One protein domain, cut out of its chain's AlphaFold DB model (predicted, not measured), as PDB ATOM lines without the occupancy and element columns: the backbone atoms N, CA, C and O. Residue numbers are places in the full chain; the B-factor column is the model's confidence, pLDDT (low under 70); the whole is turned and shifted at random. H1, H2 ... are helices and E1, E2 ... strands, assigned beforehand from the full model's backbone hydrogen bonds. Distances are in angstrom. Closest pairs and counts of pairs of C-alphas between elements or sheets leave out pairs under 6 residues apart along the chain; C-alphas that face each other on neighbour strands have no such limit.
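What this domain is: This is residues 118 to 203 of the 561 residues of the protein "Tyr recombinase domain-containing protein" of Coraliomargarita sinensis (UniProt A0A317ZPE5). A strongly twisted four-stranded sheet curls round the long helix H1 on one face, making two layers; H2 folds back beside H1, and H3 turns back from H2, only grazing the sheet. The sheet runs E1 E2 E3 E4, antiparallel throughout, as a meander, each strand the antiparallel neighbour of the one before. The printed part has 86 residues, with four strands and then three helices, of mixed class. It is compact, with a radius of gyration of the C-alphas of 12.6 A and spans of 33 by 32 by 21 A.

How they stand to each other: Start at the sheet. E1, residues 118 to 121, and E2, residues 124 to 128, form a hairpin, with N 119 and O 126 2.9 A apart, within hydrogen-bond range. E2 forms another with E3, residues 139 to 142, where N 127 and O 140 are 2.9 A apart. E3 and E4, residues 152 to 156, form a third; look at N 153 and O 141, 2.8 A. H1, residues 159 to 174, is on the sheet; its closest C-alphas to E4 are Ala 162 and Asp 156, 4.7 A. H2, residues 179 to 186, touches H1, closest at the C-alphas of Leu 179 and Val 173, 6.2 A. This helical hairpin runs opposite ways at 36 degrees, only just a steep tilt. H3, residues 191 to 203, touches H2 with residues 193 to 197 alone, closest at the C-alphas of Leu 193 and Leu 183, 6.4 A. They form a helical hairpin at a shallow tilt of 32 degrees. H3 grazes the sheet with residues 191 to 193; H1 and H3 are apart. Each O i to N i+4 pair is within range in H1 and H2, and 8 of 9 in H3.

Where its parts are: Find C-alpha 118 at (182.321, 260.206, 208.937), where E1 begins. From C-alpha 159 at (179.960, 254.043, 201.208), H1 runs 22.2 A. H3 runs 19.1 A, to C-alpha 203 at (208.615, 238.919, 214.011).

The domain as a whole: The farthest C-alphas, Lys 132 and Ala 175, are 36.8 A apart. The printed part has no cut and no long link. Residues 130 to 137 are under pLDDT 70.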
ATOM      1  N   ARG A 118     182.561 261.397 208.110       86.75
ATOM      2  CA  ARG A 118     182.321 260.206 208.937       86.75
ATOM      3  C   ARG A 118     180.938 259.631 208.657       86.75
ATOM      4  O   ARG A 118     179.972 260.368 208.488       86.75
ATOM      5  N   TYR A 119     180.841 258.308 208.628       85.62
ATOM      6  CA  TYR A 119     179.579 257.583 208.530       85.62
ATOM      7  C   TYR A 119     179.559 256.464 209.565       85.62
ATOM      8  O   TYR A 119     180.427 255.590 209.544       85.62
ATOM      9  N   THR A 120     178.567 256.492 210.454       88.31
ATOM     10  CA  THR A 120     178.366 255.477 211.493       88.31
ATOM     11  C   THR A 120     177.020 254.804 211.284       88.31
ATOM     12  O   THR A 120     175.996 255.477 211.208       88.31
ATOM     13  N   LYS A 121     177.024 253.475 211.212       84.19
ATOM     14  CA  LYS A 121     175.820 252.638 211.219       84.19
ATOM     15  C   LYS A 121     176.170 251.282 211.845       84.19
ATOM     16  O   LYS A 121     177.302 250.827 211.694       84.19
ATOM     17  N   ASP A 122     175.251 250.665 212.585       85.00
ATOM     18  CA  ASP A 122     175.434 249.348 213.229       85.00
ATOM     19  C   ASP A 122     176.684 249.266 214.135       85.00
ATOM     20  O   ASP A 122     177.432 248.291 214.116       85.00
ATOM     21  N   LYS A 123     176.963 250.336 214.898       84.50
ATOM     22  CA  LYS A 123     178.178 250.491 215.737       84.50
ATOM     23  C   LYS A 123     179.502 250.380 214.947       84.50
ATOM     24  O   LYS A 123     180.582 250.132 215.500       84.50
ATOM     25  N   VAL A 124     179.453 250.585 213.630       85.12
ATOM     26  CA  VAL A 124     180.613 250.600 212.735       85.12
ATOM     27  C   VAL A 124     180.763 251.983 212.120       85.12
ATOM     28  O   VAL A 124     179.893 252.448 211.387       85.12
ATOM     29  N   THR A 125     181.889 252.631 212.411       87.38
ATOM     30  CA  THR A 125     182.246 253.933 211.846       87.38
ATOM     31  C   THR A 125     183.282 253.753 210.745       87.38
ATOM     32  O   THR A 125     184.338 253.160 210.970       87.38
ATOM     33  N   ILE A 126     182.982 254.291 209.566       90.44
ATOM     34  CA  ILE A 126     183.916 254.432 208.449       90.44
ATOM     35  C   ILE A 126     184.125 255.917 208.147       90.44
ATOM     36  O   ILE A 126     183.232 256.742 208.347       90.44
ATOM     37  N   GLN A 127     185.313 256.268 207.673       89.56
ATOM     38  CA  GLN A 127     185.710 257.653 207.422       89.56
ATOM     39  C   GLN A 127     186.192 257.792 205.986       89.56
ATOM     40  O   GLN A 127     186.890 256.919 205.479       89.56
ATOM     41  N   LYS A 128     185.813 258.874 205.314       85.50
ATOM     42  CA  LYS A 128     186.298 259.212 203.979       85.50
ATOM     43  C   LYS A 128     187.375 260.279 204.114       85.50
ATOM     44  O   LYS A 128     187.058 261.439 204.365       85.50
ATOM     45  N   ILE A 129     188.628 259.866 203.957       75.81
ATOM     46  CA  ILE A 129     189.793 260.748 204.063       75.81
ATOM     47  C   ILE A 129     189.989 261.439 202.709       75.81
ATOM     48  O   ILE A 129     190.181 260.766 201.694       75.81
ATOM     49  N   GLN A 130     189.907 262.772 202.666       64.81
ATOM     50  CA  GLN A 130     190.180 263.550 201.449       64.81
ATOM     51  C   GLN A 130     191.651 263.995 201.417       64.81
ATOM     52  O   GLN A 130     191.966 265.141 201.721       64.81
ATOM     53  N   SER A 131     192.577 263.105 201.052       52.22
ATOM     54  CA  SER A 131     193.976 263.502 200.823       52.22
ATOM     55  C   SER A 131     194.176 264.027 199.396       52.22
ATOM     56  O   SER A 131     193.854 263.334 198.428       52.22
ATOM     57  N   LYS A 132     194.748 265.231 199.242       49.75
ATOM     58  CA  LYS A 132     195.240 265.742 197.950       49.75
ATOM     59  C   LYS A 132     196.470 264.927 197.526       49.75
ATOM     60  O   LYS A 132     197.560 265.162 198.031       49.75
ATOM     61  N   GLY A 133     196.287 263.972 196.619       44.88
ATOM     62  CA  GLY A 133     197.376 263.215 195.993       44.88
ATOM     63  C   GLY A 133     197.071 261.723 195.901       44.88
ATOM     64  O   GLY A 133     196.978 261.056 196.923       44.88
ATOM     65  N   ARG A 134     196.907 261.230 194.664       41.25
ATOM     66  CA  ARG A 134     196.846 259.824 194.189       41.25
ATOM     67  C   ARG A 134     195.935 258.793 194.889       41.25
ATOM     68  O   ARG A 134     195.691 257.753 194.287       41.25
ATOM     69  N   TYR A 135     195.349 259.057 196.054       43.81
ATOM     70  CA  TYR A 135     194.374 258.172 196.695       43.81
ATOM     71  C   TYR A 135     192.960 258.695 196.445       43.81
ATOM     72  O   TYR A 135     192.564 259.755 196.926       43.81
ATOM     73  N   GLY A 136     192.204 257.962 195.627       51.66
ATOM     74  CA  GLY A 136     190.822 258.298 195.309       51.66
ATOM     75  C   GLY A 136     189.902 258.252 196.535       51.66
ATOM     76  O   GLY A 136     190.299 257.866 197.629       51.66
ATOM     77  N   LYS A 137     188.643 258.642 196.312       69.00
ATOM     78  CA  LYS A 137     187.505 258.791 197.244       69.00
ATOM     79  C   LYS A 137     187.133 257.520 198.061       69.00
ATOM     80  O   LYS A 137     185.948 257.209 198.152       69.00
ATOM     81  N   LYS A 138     188.086 256.766 198.614       83.19
ATOM     82  CA  LYS A 138     187.861 255.542 199.391       83.19
ATOM     83  C   LYS A 138     187.362 255.860 200.800       83.19
ATOM     84  O   LYS A 138     187.636 256.917 201.366       83.19
ATOM     85  N   TRP A 139     186.611 254.920 201.346       89.38
ATOM     86  CA  TRP A 139     186.218 254.854 202.742       89.38
ATOM     87  C   TRP A 139     187.155 253.914 203.488       89.38
ATOM     88  O   TRP A 139     187.555 252.874 202.961       89.38
ATOM     89  N   TYR A 140     187.457 254.277 204.728       90.56
ATOM     90  CA  TYR A 140     188.432 253.604 205.569       90.56
ATOM     91  C   TYR A 140     187.792 253.166 206.889       90.56
ATOM     92  O   TYR A 140     186.967 253.890 207.454       90.56
ATOM     93  N   LEU A 141     188.191 252.001 207.404       93.56
ATOM     94  CA  LEU A 141     187.885 251.551 208.767       93.56
ATOM     95  C   LEU A 141     189.102 251.796 209.654       93.56
ATOM     96  O   LEU A 141     190.214 251.423 209.288       93.56
ATOM     97  N   ARG A 142     188.892 252.356 210.847       90.69
ATOM     98  CA  ARG A 142     189.924 252.392 211.887       90.69
ATOM     99  C   ARG A 142     189.715 251.231 212.850       90.69
ATOM    100  O   ARG A 142     188.628 251.104 213.412       90.69
ATOM    101  N   ILE A 143     190.740 250.411 213.061       89.00
ATOM    102  CA  ILE A 143     190.699 249.308 214.031       89.00
ATOM    103  C   ILE A 143     191.897 249.395 214.976       89.00
ATOM    104  O   ILE A 143     192.970 249.822 214.566       89.00
ATOM    105  N   GLN A 144     191.717 249.025 216.243       84.81
ATOM    106  CA  GLN A 144     192.823 248.879 217.189       84.81
ATOM    107  C   GLN A 144     193.445 247.491 217.004       84.81
ATOM    108  O   GLN A 144     192.752 246.479 217.060       84.81
ATOM    109  N   THR A 145     194.756 247.442 216.812       82.81
ATOM    110  CA  THR A 145     195.553 246.213 216.748       82.81
ATOM    111  C   THR A 145     196.575 246.223 217.881       82.81
ATOM    112  O   THR A 145     197.064 247.287 218.268       82.81
ATOM    113  N   LYS A 146     196.920 245.044 218.415       75.69
ATOM    114  CA  LYS A 146     197.943 244.921 219.471       75.69
ATOM    115  C   LYS A 146     199.344 245.310 218.981       75.69
ATOM    116  O   LYS A 146     200.179 245.708 219.780       75.69
ATOM    117  N   THR A 147     199.608 245.174 217.681       75.44
ATOM    118  CA  THR A 147     200.947 245.300 217.088       75.44
ATOM    119  C   THR A 147     201.177 246.619 216.358       75.44
ATOM    120  O   THR A 147     202.250 247.192 216.484       75.44
ATOM    121  N   LEU A 148     200.177 247.125 215.631       72.38
ATOM    122  CA  LEU A 148     200.305 248.291 214.746       72.38
ATOM    123  C   LEU A 148     199.515 249.521 215.234       72.38
ATOM    124  O   LEU A 148     199.382 250.511 214.512       72.38
ATOM    125  N   GLY A 149     198.965 249.488 216.452       83.06
ATOM    126  CA  GLY A 149     198.208 250.604 217.022       83.06
ATOM    127  C   GLY A 149     196.839 250.783 216.358       83.06
ATOM    128  O   GLY A 149     196.048 249.844 216.338       83.06
ATOM    129  N   ARG A 150     196.538 251.983 215.829       84.12
ATOM    130  CA  ARG A 150     195.229 252.356 215.235       84.12
ATOM    131  C   ARG A 150     195.293 252.636 213.722       84.12
ATOM    132  O   ARG A 150     195.081 253.792 213.328       84.12
ATOM    133  N   PRO A 151     195.604 251.636 212.882       84.75
ATOM    134  CA  PRO A 151     195.712 251.810 211.439       84.75
ATOM    135  C   PRO A 151     194.365 252.095 210.762       84.75
ATOM    136  O   PRO A 151     193.295 251.754 211.274       84.75
ATOM    137  N   TRP A 152     194.453 252.708 209.580       88.44
ATOM    138  CA  TRP A 152     193.355 252.851 208.628       88.44
ATOM    139  C   TRP A 152     193.411 251.714 207.606       88.44
ATOM    140  O   TRP A 152     194.465 251.463 207.024       88.44
ATOM    141  N   ILE A 153     192.280 251.041 207.413       91.50
ATOM    142  CA  ILE A 153     192.094 249.946 206.460       91.50
ATOM    143  C   ILE A 153     191.274 250.475 205.294       91.50
ATOM    144  O   ILE A 153     190.135 250.899 205.491       91.50
ATOM    145  N   ASP A 154     191.834 250.422 204.091       91.12
ATOM    146  CA  ASP A 154     191.150 250.813 202.857       91.12
ATOM    147  C   ASP A 154     190.037 249.797 202.553       91.12
ATOM    148  O   ASP A 154     190.316 248.603 202.445       91.12
ATOM    149  N   LEU A 155     188.780 250.242 202.424       92.25
ATOM    150  CA  LEU A 155     187.638 249.333 202.249       92.25
ATOM    151  C   LEU A 155     187.110 249.328 200.815       92.25
ATOM    152  O   LEU A 155     187.124 248.301 200.138       92.25
ATOM    153  N   ASP A 156     186.563 250.462 200.373       92.00
ATOM    154  CA  ASP A 156     185.877 250.596 199.086       92.00
ATOM    155  C   ASP A 156     185.666 252.075 198.726       92.00
ATOM    156  O   ASP A 156     185.743 252.950 199.587       92.00
ATOM    157  N   TYR A 157     185.355 252.367 197.464       90.25
ATOM    158  CA  TYR A 157     184.959 253.708 197.018       90.25
ATOM    159  C   TYR A 157     183.483 254.003 197.319       90.25
ATOM    160  O   TYR A 157     183.108 255.154 197.558       90.25
ATOM    161  N   SER A 158     182.637 252.968 197.339       91.62
ATOM    162  CA  SER A 158     181.223 253.096 197.695       91.62
ATOM    163  C   SER A 158     181.029 253.027 199.207       91.62
ATOM    164  O   SER A 158     181.476 252.081 199.853       91.62
ATOM    165  N   ARG A 159     180.292 253.995 199.771       91.19
ATOM    166  CA  ARG A 159     179.960 254.043 201.208       91.19
ATOM    167  C   ARG A 159     179.299 252.749 201.677       91.19
ATOM    168  O   ARG A 159     179.702 252.193 202.692       91.19
ATOM    169  N   SER A 160     178.296 252.271 200.941       89.94
ATOM    170  CA  SER A 160     177.517 251.089 201.327       89.94
ATOM    171  C   SER A 160     178.359 249.814 201.258       89.94
ATOM    172  O   SER A 160     178.314 249.004 202.179       89.94
ATOM    173  N   LYS A 161     179.195 249.665 200.217       94.50
ATOM    174  CA  LYS A 161     180.119 248.524 200.095       94.50
ATOM    175  C   LYS A 161     181.191 248.553 201.186       94.50
ATOM    176  O   LYS A 161     181.468 247.528 201.802       94.50
ATOM    177  N   ALA A 162     181.754 249.728 201.463       93.31
ATOM    178  CA  ALA A 162     182.722 249.915 202.535       93.31
ATOM    179  C   ALA A 162     182.125 249.582 203.905       93.31
ATOM    180  O   ALA A 162     182.737 248.857 204.681       93.31
ATOM    181  N   HIS A 163     180.910 250.054 204.190       94.38
ATOM    182  CA  HIS A 163     180.231 249.759 205.449       94.38
ATOM    183  C   HIS A 163     179.971 248.255 205.610       94.38
ATOM    184  O   HIS A 163     180.343 247.695 206.639       94.38
ATOM    185  N   ALA A 164     179.484 247.575 204.567       95.50
ATOM    186  CA  ALA A 164     179.302 246.121 204.581       95.50
ATOM    187  C   ALA A 164     180.619 245.362 204.848       95.50
ATOM    188  O   ALA A 164     180.655 244.456 205.686       95.50
ATOM    189  N   LYS A 165     181.726 245.767 204.204       97.12
ATOM    190  CA  LYS A 165     183.066 245.216 204.481       97.12
ATOM    191  C   LYS A 165     183.487 245.461 205.931       97.12
ATOM    192  O   LYS A 165     183.950 244.540 206.596       97.12
ATOM    193  N   ALA A 166     183.287 246.672 206.449       96.00
ATOM    194  CA  ALA A 166     183.654 247.022 207.817       96.00
ATOM    195  C   ALA A 166     182.853 246.236 208.872       96.00
ATOM    196  O   ALA A 166     183.433 245.785 209.862       96.00
ATOM    197  N   VAL A 167     181.553 246.018 208.644       95.75
ATOM    198  CA  VAL A 167     180.703 245.154 209.481       95.75
ATOM    199  C   VAL A 167     181.223 243.718 209.465       95.75
ATOM    200  O   VAL A 167     181.396 243.120 210.526       95.75
ATOM    201  N   LYS A 168     181.547 243.181 208.281       97.12
ATOM    202  CA  LYS A 168     182.098 241.827 208.138       97.12
ATOM    203  C   LYS A 168     183.437 241.675 208.871       97.12
ATOM    204  O   LYS A 168     183.611 240.696 209.596       97.12
ATOM    205  N   ILE A 169     184.336 242.660 208.751       96.00
ATOM    206  CA  ILE A 169     185.621 242.685 209.467       96.00
ATOM    207  C   ILE A 169     185.389 242.669 210.979       96.00
ATOM    208  O   ILE A 169     185.893 241.780 211.662       96.00
ATOM    209  N   LYS A 170     184.591 243.606 211.512       94.31
ATOM    210  CA  LYS A 170     184.327 243.680 212.958       94.31
ATOM    211  C   LYS A 170     183.673 242.407 213.494       94.31
ATOM    212  O   LYS A 170     184.097 241.920 214.537       94.31
ATOM    213  N   LYS A 171     182.693 241.846 212.777       95.94
ATOM    214  CA  LYS A 171     182.003 240.609 213.173       95.94
ATOM    215  C   LYS A 171     182.970 239.427 213.265       95.94
ATOM    216  O   LYS A 171     182.944 238.704 214.254       95.94
ATOM    217  N   LYS A 172     183.840 239.239 212.265       96.50
ATOM    218  CA  LYS A 172     184.810 238.131 212.265       96.50
ATOM    219  C   LYS A 172     185.911 238.310 213.308       96.50
ATOM    220  O   LYS A 172     186.248 237.352 213.992       96.50
ATOM    221  N   VAL A 173     186.422 239.526 213.492       93.06
ATOM    222  CA  VAL A 173     187.412 239.807 214.546       93.06
ATOM    223  C   VAL A 173     186.813 239.585 215.938       93.06
ATOM    224  O   VAL A 173     187.466 238.984 216.787       93.06
ATOM    225  N   ALA A 174     185.561 239.994 216.167       89.75
ATOM    226  CA  ALA A 174     184.853 239.728 217.422       89.75
ATOM    227  C   ALA A 174     184.624 238.226 217.668       89.75
ATOM    228  O   ALA A 174     184.643 237.785 218.811       89.75
ATOM    229  N   ALA A 175     184.471 237.435 216.602       93.75
ATOM    230  CA  ALA A 175     184.393 235.976 216.662       93.75
ATOM    231  C   ALA A 175     185.769 235.279 216.784       93.75
ATOM    232  O   ALA A 175     185.842 234.060 216.672       93.75
ATOM    233  N   GLY A 176     186.861 236.025 216.988       92.75
ATOM    234  CA  GLY A 176     188.195 235.470 217.245       92.75
ATOM    235  C   GLY A 176     189.014 235.111 216.002       92.75
ATOM    236  O   GLY A 176     190.116 234.579 216.137       92.75
ATOM    237  N   PHE A 177     188.537 235.414 214.790       94.06
ATOM    238  CA  PHE A 177     189.316 235.156 213.578       94.06
ATOM    239  C   PHE A 177     190.539 236.090 213.498       94.06
ATOM    240  O   PHE A 177     190.393 237.300 213.721       94.06
ATOM    241  N   PRO A 178     191.734 235.581 213.126       93.12
ATOM    242  CA  PRO A 178     192.917 236.414 212.927       93.12
ATOM    243  C   PRO A 178     192.657 237.526 211.908       93.12
ATOM    244  O   PRO A 178     192.174 237.262 210.806       93.12
ATOM    245  N   LEU A 179     193.002 238.771 212.261       92.75
ATOM    246  CA  LEU A 179     192.734 239.949 211.425       92.75
ATOM    247  C   LEU A 179     193.318 239.809 210.012       92.75
ATOM    248  O   LEU A 179     192.684 240.238 209.057       92.75
ATOM    249  N   GLU A 180     194.480 239.175 209.873       94.25
ATOM    250  CA  GLU A 180     195.107 238.886 208.579       94.25
ATOM    251  C   GLU A 180     194.198 238.058 207.665       94.25
ATOM    252  O   GLU A 180     193.907 238.472 206.547       94.25
ATOM    253  N   ASN A 181     193.675 236.938 208.168       95.62
ATOM    254  CA  ASN A 181     192.790 236.049 207.412       95.62
ATOM    255  C   ASN A 181     191.492 236.765 207.029       95.62
ATOM    256  O   ASN A 181     190.998 236.633 205.911       95.62
ATOM    257  N   VAL A 182     190.964 237.577 207.947       96.06
ATOM    258  CA  VAL A 182     189.777 238.397 207.690       96.06
ATOM    259  C   VAL A 182     190.052 239.436 206.597       96.06
ATOM    260  O   VAL A 182     189.193 239.671 205.751       96.06
ATOM    261  N   LEU A 183     191.234 240.054 206.580       95.06
ATOM    262  CA  LEU A 183     191.608 241.031 205.560       95.06
ATOM    263  C   LEU A 183     191.893 240.381 204.203       95.06
ATOM    264  O   LEU A 183     191.409 240.906 203.208       95.06
ATOM    265  N   LYS A 184     192.562 239.223 204.159       96.06
ATOM    266  CA  LYS A 184     192.745 238.423 202.932       96.06
ATOM    267  C   LYS A 184     191.411 238.108 202.256       96.06
ATOM    268  O   LYS A 184     191.296 238.177 201.040       96.06
ATOM    269  N   GLU A 185     190.382 237.824 203.048       96.44
ATOM    270  CA  GLU A 185     189.046 237.533 202.531       96.44
ATOM    271  C   GLU A 185     188.247 238.789 202.139       96.44
ATOM    272  O   GLU A 185     187.511 238.779 201.154       96.44
ATOM    273  N   VAL A 186     188.300 239.856 202.945       95.19
ATOM    274  CA  VAL A 186     187.355 240.987 202.833       95.19
ATOM    275  C   VAL A 186     187.947 242.201 202.111       95.19
ATOM    276  O   VAL A 186     187.206 242.993 201.520       95.19
ATOM    277  N   ALA A 187     189.265 242.367 202.157       93.38
ATOM    278  CA  ALA A 187     189.998 243.477 201.559       93.38
ATOM    279  C   ALA A 187     191.415 243.031 201.121       93.38
ATOM    280  O   ALA A 187     192.397 243.558 201.652       93.38
ATOM    281  N   PRO A 188     191.534 242.078 200.170       94.19
ATOM    282  CA  PRO A 188     192.826 241.525 199.743       94.19
ATOM    283  C   PRO A 188     193.772 242.594 199.182       94.19
ATOM    284  O   PRO A 188     194.970 242.551 199.427       94.19
ATOM    285  N   ASP A 189     193.229 243.622 198.528       90.19
ATOM    286  CA  ASP A 189     194.013 244.723 197.951       90.19
ATOM    287  C   ASP A 189     194.330 245.843 198.961       90.19
ATOM    288  O   ASP A 189     194.701 246.959 198.583       90.19
ATOM    289  N   SER A 190     194.101 245.616 200.260       88.44
ATOM    290  CA  SER A 190     194.338 246.636 201.278       88.44
ATOM    291  C   SER A 190     195.834 246.869 201.467       88.44
ATOM    292  O   SER A 190     196.575 245.958 201.834       88.44
ATOM    293  N   SER A 191     196.273 248.126 201.362       85.38
ATOM    294  CA  SER A 191     197.658 248.518 201.679       85.38
ATOM    295  C   SER A 191     198.058 248.191 203.126       85.38
ATOM    296  O   SER A 191     199.238 248.168 203.488       85.38
ATOM    297  N   PHE A 192     197.069 247.985 203.995       87.75
ATOM    298  CA  PHE A 192     197.282 247.573 205.369       87.75
ATOM    299  C   PHE A 192     197.599 246.078 205.502       87.75
ATOM    300  O   PHE A 192     198.420 245.732 206.347       87.75
ATOM    301  N   LEU A 193     197.015 245.216 204.662       91.56
ATOM    302  CA  LEU A 193     197.292 243.777 204.684       91.56
ATOM    303  C   LEU A 193     198.775 243.511 204.400       91.56
ATOM    304  O   LEU A 193     199.433 242.856 205.198       91.56
ATOM    305  N   HIS A 194     199.322 244.143 203.362       86.19
ATOM    306  CA  HIS A 194     200.738 244.014 203.020       86.19
ATOM    307  C   HIS A 194     201.676 244.445 204.167       86.19
ATOM    308  O   HIS A 194     202.674 243.792 204.464       86.19
ATOM    309  N   ARG A 195     201.333 245.527 204.883       85.81
ATOM    310  CA  ARG A 195     202.090 245.970 206.071       85.81
ATOM    311  C   ARG A 195     201.992 244.985 207.235       85.81
ATOM    312  O   ARG A 195     202.944 244.859 207.998       85.81
ATOM    313  N   LEU A 196     200.839 244.339 207.395       88.69
ATOM    314  CA  LEU A 196     200.613 243.334 208.428       88.69
ATOM    315  C   LEU A 196     201.462 242.083 208.159       88.69
ATOM    316  O   LEU A 196     202.105 241.590 209.081       88.69
ATOM    317  N   GLU A 197     201.510 241.627 206.906       91.75
ATOM    318  CA  GLU A 197     202.329 240.491 206.466       91.75
ATOM    319  C   GLU A 197     203.823 240.753 206.708       91.75
ATOM    320  O   GLU A 197     204.483 239.949 207.365       91.75
ATOM    321  N   MET A 198     204.332 241.932 206.323       87.06
ATOM    322  CA  MET A 198     205.733 242.296 206.586       87.06
ATOM    323  C   MET A 198     206.090 242.324 208.084       87.06
ATOM    324  O   MET A 198     207.209 241.989 208.470       87.06
ATOM    325  N   GLU A 199     205.164 242.729 208.958       86.31
ATOM    326  CA  GLU A 199     205.387 242.689 210.410       86.31
ATOM    327  C   GLU A 199     205.430 241.260 210.958       86.31
ATOM    328  O   GLU A 199     206.230 240.972 211.852       86.31
ATOM    329  N   PHE A 200     204.596 240.356 210.435       86.50
ATOM    330  CA  PHE A 200     204.654 238.943 210.807       86.50
ATOM    331  C   PHE A 200     205.976 238.311 210.377       86.50
ATOM    332  O   PHE A 200     206.654 237.709 211.211       86.50
ATOM    333  N   GLU A 201     206.409 238.556 209.141       87.31
ATOM    334  CA  GLU A 201     207.712 238.105 208.646       87.31
ATOM    335  C   GLU A 201     208.865 238.648 209.499       87.31
ATOM    336  O   GLU A 201     209.770 237.904 209.887       87.31
ATOM    337  N   ARG A 202     208.814 239.931 209.879       83.38
ATOM    338  CA  ARG A 202     209.824 240.550 210.747       83.38
ATOM    339  C   ARG A 202     209.865 239.913 212.135       83.38
ATOM    340  O   ARG A 202     210.948 239.717 212.696       83.38
ATOM    341  N   LYS A 203     208.705 239.591 212.709       82.62
ATOM    342  CA  LYS A 203     208.615 238.919 214.011       82.62
ATOM    343  C   LYS A 203     209.137 237.495 213.954       82.62
ATOM    344  O   LYS A 203     209.876 237.104 214.856       82.62
TER     345      LYS A 203